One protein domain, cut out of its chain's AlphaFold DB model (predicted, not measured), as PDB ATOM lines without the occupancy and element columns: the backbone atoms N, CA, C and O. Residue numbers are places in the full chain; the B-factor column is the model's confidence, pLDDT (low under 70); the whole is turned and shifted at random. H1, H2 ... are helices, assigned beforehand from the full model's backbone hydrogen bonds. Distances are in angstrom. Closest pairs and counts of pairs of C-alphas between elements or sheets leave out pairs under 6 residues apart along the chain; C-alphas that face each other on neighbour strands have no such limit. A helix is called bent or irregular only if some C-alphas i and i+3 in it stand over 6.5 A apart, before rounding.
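What this domain is: This is residues 33 to 42 and 51 to 86 of the 106 residues of an uncharacterized protein of Actinomadura macrotermitis (UniProt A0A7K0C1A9). One long helix, H2, makes the length of the model, and a much shorter helix, H1, packs side by side with part of it, nearly in line with its axis but running the opposite way. The far part of H2, residues 72 to 86, sticks out beyond this two-helix body as a free arm. The printed part has 46 residues with two named helices, H1 then H2 along the chain, and no named strand; the class is all helix. The whole is extended, with a radius of gyration of the C-alphas of 15.1 A, and spans 52 by 16 by 6 A, a rod.

How they stand to each other: H2, residues 53 to 86, touches H1, residues 33 to 42, with its residues 59 to 70 alone. The closest C-alphas of the two are those of Ala 36 and Val 63, 4.6 A apart, and 18 pairs of C-alphas lie within 8 A. Their lines stand at a shallow tilt of 10 degrees, and they run opposite ways. Centre to centre they are 13.4 A apart. In H1 every O i to N i+4 pair is within hydrogen-bond range; in H2 28 of 30 are.

Where its parts are: H2 measures 49.1 A from C-alpha 53 at (49.342, 3.009, -5.576) to C-alpha 86 at (11.875, -11.346, 22.743). It is neither bent nor irregular, but only just: C-alphas 55 and 58 are 6.0 A apart. H1 measures 14.3 A from its first to its last C-alpha and begins with C-alpha 33 at (27.250, 0.956, 0.777).

The domain as a whole: The two C-alphas farthest apart are those of Ile 51 and Asp 86, 52.3 A. Residues 43 to 50 are cut out, and the link from H1 to H2 runs across this cut, with C-alphas 42 and 51 at 11.5 A. Without residues 72 to 86, which stand free, the body of 31 residues spans 29 by 14 by 6 A. The mean pLDDT of the printed part is 94.2, and no printed residue is under 70.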
ATOM      1  N   ALA A  33      26.896   1.863   1.869       97.19
ATOM      2  CA  ALA A  33      27.250   0.956   0.777       97.19
ATOM      3  C   ALA A  33      27.320   1.696  -0.570       97.19
ATOM      4  O   ALA A  33      28.306   1.595  -1.288       97.19
ATOM      5  N   LEU A  34      26.332   2.546  -0.871       96.94
ATOM      6  CA  LEU A  34      26.361   3.367  -2.082       96.94
ATOM      7  C   LEU A  34      27.563   4.324  -2.099       96.94
ATOM      8  O   LEU A  34      28.136   4.585  -3.155       96.94
ATOM      9  N   ALA A  35      27.941   4.888  -0.950       95.81
ATOM     10  CA  ALA A  35      29.126   5.732  -0.859       95.81
ATOM     11  C   ALA A  35      30.416   4.934  -1.111       95.81
ATOM     12  O   ALA A  35      31.301   5.449  -1.795       95.81
ATOM     13  N   ALA A  36      30.503   3.702  -0.601       97.31
ATOM     14  CA  ALA A  36      31.613   2.789  -0.854       97.31
ATOM     15  C   ALA A  36      31.749   2.496  -2.357       97.31
ATOM     16  O   ALA A  36      32.810   2.768  -2.918       97.31
ATOM     17  N   ASP A  37      30.654   2.108  -3.025       97.81
ATOM     18  CA  ASP A  37      30.617   1.851  -4.474       97.81
ATOM     19  C   ASP A  37      31.143   3.050  -5.282       97.81
ATOM     20  O   ASP A  37      31.967   2.913  -6.183       97.81
ATOM     21  N   ARG A  38      30.710   4.272  -4.936       97.38
ATOM     22  CA  ARG A  38      31.140   5.486  -5.652       97.38
ATOM     23  C   ARG A  38      32.599   5.843  -5.423       97.38
ATOM     24  O   ARG A  38      33.208   6.474  -6.287       97.38
ATOM     25  N   ILE A  39      33.144   5.511  -4.258       96.38
ATOM     26  CA  ILE A  39      34.566   5.711  -3.987       96.38
ATOM     27  C   ILE A  39      35.383   4.642  -4.708       96.38
ATOM     28  O   ILE A  39      36.429   4.992  -5.249       96.38
ATOM     29  N   ASP A  40      34.905   3.399  -4.787       97.38
ATOM     30  CA  ASP A  40      35.569   2.340  -5.549       97.38
ATOM     31  C   ASP A  40      35.629   2.677  -7.048       97.38
ATOM     32  O   ASP A  40      36.711   2.682  -7.631       97.38
ATOM     33  N   ASP A  41      34.517   3.121  -7.646       97.88
ATOM     34  CA  ASP A  41      34.493   3.634  -9.027       97.88
ATOM     35  C   ASP A  41      35.558   4.726  -9.241       97.88
ATOM     36  O   ASP A  41      36.305   4.732 -10.226       97.88
ATOM     37  N   TRP A  42      35.670   5.656  -8.288       96.38
ATOM     38  CA  TRP A  42      36.661   6.724  -8.355       96.38
ATOM     39  C   TRP A  42      38.100   6.211  -8.187       96.38
ATOM     40  O   TRP A  42      39.013   6.709  -8.850       96.38
ATOM     41  N   ILE A  51      47.722   7.141 -11.276       97.25
ATOM     42  CA  ILE A  51      47.999   7.664  -9.936       97.25
ATOM     43  C   ILE A  51      48.784   6.613  -9.125       97.25
ATOM     44  O   ILE A  51      48.482   5.423  -9.211       97.25
ATOM     45  N   PRO A  52      49.799   7.007  -8.328       97.19
ATOM     46  CA  PRO A  52      50.596   6.051  -7.563       97.19
ATOM     47  C   PRO A  52      49.771   5.237  -6.558       97.19
ATOM     48  O   PRO A  52      48.993   5.801  -5.788       97.19
ATOM     49  N   ALA A  53      50.035   3.930  -6.482       94.31
ATOM     50  CA  ALA A  53      49.342   3.009  -5.576       94.31
ATOM     51  C   ALA A  53      49.289   3.466  -4.098       94.31
ATOM     52  O   ALA A  53      48.224   3.358  -3.498       94.31
ATOM     53  N   PRO A  54      50.344   4.063  -3.498       95.31
ATOM     54  CA  PRO A  54      50.262   4.547  -2.115       95.31
ATOM     55  C   PRO A  54      49.228   5.661  -1.885       95.31
ATOM     56  O   PRO A  54      48.791   5.870  -0.755       95.31
ATOM     57  N   VAL A  55      48.862   6.403  -2.936       93.12
ATOM     58  CA  VAL A  55      47.800   7.419  -2.882       93.12
ATOM     59  C   VAL A  55      46.432   6.745  -2.962       93.12
ATOM     60  O   VAL A  55      45.537   7.101  -2.202       93.12
ATOM     61  N   ILE A  56      46.292   5.751  -3.841       96.88
ATOM     62  CA  ILE A  56      45.049   5.000  -4.058       96.88
ATOM     63  C   ILE A  56      44.673   4.167  -2.824       96.88
ATOM     64  O   ILE A  56      43.519   4.188  -2.408       96.88
ATOM     65  N   ALA A  57      45.656   3.537  -2.173       94.38
ATOM     66  CA  ALA A  57      45.450   2.664  -1.014       94.38
ATOM     67  C   ALA A  57      44.685   3.329   0.148       94.38
ATOM     68  O   ALA A  57      43.994   2.662   0.914       94.38
ATOM     69  N   GLN A  58      44.783   4.656   0.291       93.06
ATOM     70  CA  GLN A  58      44.028   5.383   1.317       93.06
ATOM     71  C   GLN A  58      42.524   5.395   1.027       93.06
ATOM     72  O   GLN A  58      41.727   5.372   1.957       93.06
ATOM     73  N   PHE A  59      42.139   5.431  -0.248       94.81
ATOM     74  CA  PHE A  59      40.740   5.392  -0.665       94.81
ATOM     75  C   PHE A  59      40.185   3.971  -0.612       94.81
ATOM     76  O   PHE A  59      39.068   3.797  -0.144       94.81
ATOM     77  N   GLU A  60      40.981   2.965  -0.983       95.00
ATOM     78  CA  GLU A  60      40.614   1.549  -0.820       95.00
ATOM     79  C   GLU A  60      40.273   1.226   0.642       95.00
ATOM     80  O   GLU A  60      39.259   0.592   0.920       95.00
ATOM     81  N   GLN A  61      41.057   1.737   1.599       95.44
ATOM     82  CA  GLN A  61      40.734   1.575   3.019       95.44
ATOM     83  C   GLN A  61      39.409   2.253   3.400       95.44
ATOM     84  O   GLN A  61      38.640   1.695   4.176       95.44
ATOM     85  N   VAL A  62      39.112   3.430   2.839       95.25
ATOM     86  CA  VAL A  62      37.834   4.120   3.083       95.25
ATOM     87  C   VAL A  62      36.650   3.313   2.542       95.25
ATOM     88  O   VAL A  62      35.620   3.272   3.210       95.25
ATOM     89  N   VAL A  63      36.783   2.652   1.386       97.25
ATOM     90  CA  VAL A  63      35.749   1.740   0.857       97.25
ATOM     91  C   VAL A  63      35.473   0.622   1.863       97.25
ATOM     92  O   VAL A  63      34.328   0.432   2.267       97.25
ATOM     93  N   LEU A  64      36.524  -0.044   2.356       96.81
ATOM     94  CA  LEU A  64      36.394  -1.125   3.342       96.81
ATOM     95  C   LEU A  64      35.724  -0.661   4.643       96.81
ATOM     96  O   LEU A  64      34.873  -1.361   5.192       96.81
ATOM     97  N   ASP A  65      36.098   0.519   5.137       97.00
ATOM     98  CA  ASP A  65      35.534   1.080   6.364       97.00
ATOM     99  C   ASP A  65      34.043   1.427   6.191       97.00
ATOM    100  O   ASP A  65      33.244   1.214   7.108       97.00
ATOM    101  N   LEU A  66      33.646   1.932   5.016       96.69
ATOM    102  CA  LEU A  66      32.248   2.228   4.689       96.69
ATOM    103  C   LEU A  66      31.407   0.957   4.557       96.69
ATOM    104  O   LEU A  66      30.303   0.914   5.102       96.69
ATOM    105  N   ASP A  67      31.930  -0.085   3.912       97.81
ATOM    106  CA  ASP A  67      31.257  -1.383   3.808       97.81
ATOM    107  C   ASP A  67      31.061  -2.039   5.178       97.81
ATOM    108  O   ASP A  67      29.982  -2.558   5.489       97.81
ATOM    109  N   ALA A  68      32.079  -1.974   6.041       97.50
ATOM    110  CA  ALA A  68      31.978  -2.458   7.412       97.50
ATOM    111  C   ALA A  68      30.897  -1.695   8.195       97.50
ATOM    112  O   ALA A  68      30.038  -2.316   8.829       97.50
ATOM    113  N   ALA A  69      30.884  -0.363   8.093       96.12
ATOM    114  CA  ALA A  69      29.885   0.479   8.743       96.12
ATOM    115  C   ALA A  69      28.463   0.229   8.200       96.12
ATOM    116  O   ALA A  69      27.498   0.200   8.968       96.12
ATOM    117  N   ALA A  70      28.320  -0.024   6.895       97.19
ATOM    118  CA  ALA A  70      27.056  -0.438   6.292       97.19
ATOM    119  C   ALA A  70      26.560  -1.768   6.882       97.19
ATOM    120  O   ALA A  70      25.381  -1.919   7.220       97.19
ATOM    121  N   GLY A  71      27.470  -2.731   7.050       97.25
ATOM    122  CA  GLY A  71      27.201  -3.999   7.725       97.25
ATOM    123  C   GLY A  71      26.787  -3.820   9.189       97.25
ATOM    124  O   GLY A  71      25.847  -4.472   9.644       97.25
ATOM    125  N   ASP A  72      27.436  -2.922   9.930       97.12
ATOM    126  CA  ASP A  72      27.091  -2.591  11.320       97.12
ATOM    127  C   ASP A  72      25.696  -1.985  11.460       97.12
ATOM    128  O   ASP A  72      24.944  -2.366  12.363       97.12
ATOM    129  N   ALA A  73      25.313  -1.089  10.550       94.69
ATOM    130  CA  ALA A  73      23.979  -0.503  10.536       94.69
ATOM    131  C   ALA A  73      22.897  -1.581  10.327       94.69
ATOM    132  O   ALA A  73      21.939  -1.667  11.099       94.69
ATOM    133  N   ARG A  74      23.099  -2.485   9.358       96.38
ATOM    134  CA  ARG A  74      22.178  -3.608   9.096       96.38
ATOM    135  C   ARG A  74      22.125  -4.602  10.259       96.38
ATOM    136  O   ARG A  74      21.043  -5.045  10.637       96.38
ATOM    137  N   ARG A  75      23.271  -4.917  10.873       95.44
ATOM    138  CA  ARG A  75      23.327  -5.751  12.086       95.44
ATOM    139  C   ARG A  75      22.598  -5.111  13.258       95.44
ATOM    140  O   ARG A  75      21.943  -5.821  14.010       95.44
ATOM    141  N   SER A  76      22.679  -3.793  13.409       91.75
ATOM    142  CA  SER A  76      21.963  -3.077  14.469       91.75
ATOM    143  C   SER A  76      20.449  -3.197  14.301       91.75
ATOM    144  O   SER A  76      19.756  -3.461  15.280       91.75
ATOM    145  N   ALA A  77      19.949  -3.098  13.064       92.94
ATOM    146  CA  ALA A  77      18.542  -3.341  12.750       92.94
ATOM    147  C   ALA A  77      18.112  -4.779  13.095       92.94
ATOM    148  O   ALA A  77      17.100  -4.972  13.764       92.94
ATOM    149  N   ALA A  78      18.904  -5.776  12.682       93.38
ATOM    150  CA  ALA A  78      18.625  -7.188  12.951       93.38
ATOM    151  C   ALA A  78      18.618  -7.500  14.456       93.38
ATOM    152  O   ALA A  78      17.637  -8.020  14.976       93.38
ATOM    153  N   ASN A  79      19.668  -7.088  15.173       91.50
ATOM    154  CA  ASN A  79      19.767  -7.280  16.619       91.50
ATOM    155  C   ASN A  79      18.599  -6.618  17.356       91.50
ATOM    156  O   ASN A  79      18.067  -7.180  18.309       91.50
ATOM    157  N   PHE A  80      18.205  -5.412  16.936       89.81
ATOM    158  CA  PHE A  80      17.071  -4.727  17.539       89.81
ATOM    159  C   PHE A  80      15.770  -5.501  17.322       89.81
ATOM    160  O   PHE A  80      15.040  -5.708  18.287       89.81
ATOM    161  N   ALA A  81      15.506  -5.966  16.099       89.69
ATOM    162  CA  ALA A  81      14.326  -6.773  15.801       89.69
ATOM    163  C   ALA A  81      14.271  -8.044  16.669       89.69
ATOM    164  O   ALA A  81      13.242  -8.312  17.287       89.69
ATOM    165  N   ASP A  82      15.394  -8.759  16.795       88.75
ATOM    166  CA  ASP A  82      15.483  -9.991  17.586       88.75
ATOM    167  C   ASP A  82      15.217  -9.738  19.082       88.75
ATOM    168  O   ASP A  82      14.342 -10.362  19.688       88.75
ATOM    169  N   TYR A  83      15.923  -8.779  19.692       84.88
ATOM    170  CA  TYR A  83      15.758  -8.483  21.121       84.88
ATOM    171  C   TYR A  83      14.401  -7.859  21.453       84.88
ATOM    172  O   TYR A  83      13.872  -8.067  22.551       84.88
ATOM    173  N   PHE A  84      13.838  -7.069  20.537       81.75
ATOM    174  CA  PHE A  84      12.552  -6.422  20.759       81.75
ATOM    175  C   PHE A  84      11.394  -7.421  20.682       81.75
ATOM    176  O   PHE A  84      10.501  -7.375  21.530       81.75
ATOM    177  N   GLU A  85      11.430  -8.367  19.741       81.00
ATOM    178  CA  GLU A  85      10.465  -9.470  19.687       81.00
ATOM    179  C   GLU A  85      10.510 -10.324  20.965       81.00
ATOM    180  O   GLU A  85       9.464 -10.600  21.565       81.00
ATOM    181  N   ASP A  86      11.706 -10.645  21.465       79.44
ATOM    182  CA  ASP A  86      11.875 -11.346  22.743       79.44
ATOM    183  C   ASP A  86      11.247 -10.569  23.911       79.44
ATOM    184  O   ASP A  86      10.485 -11.120  24.720       79.44
TER     185      ASP A  86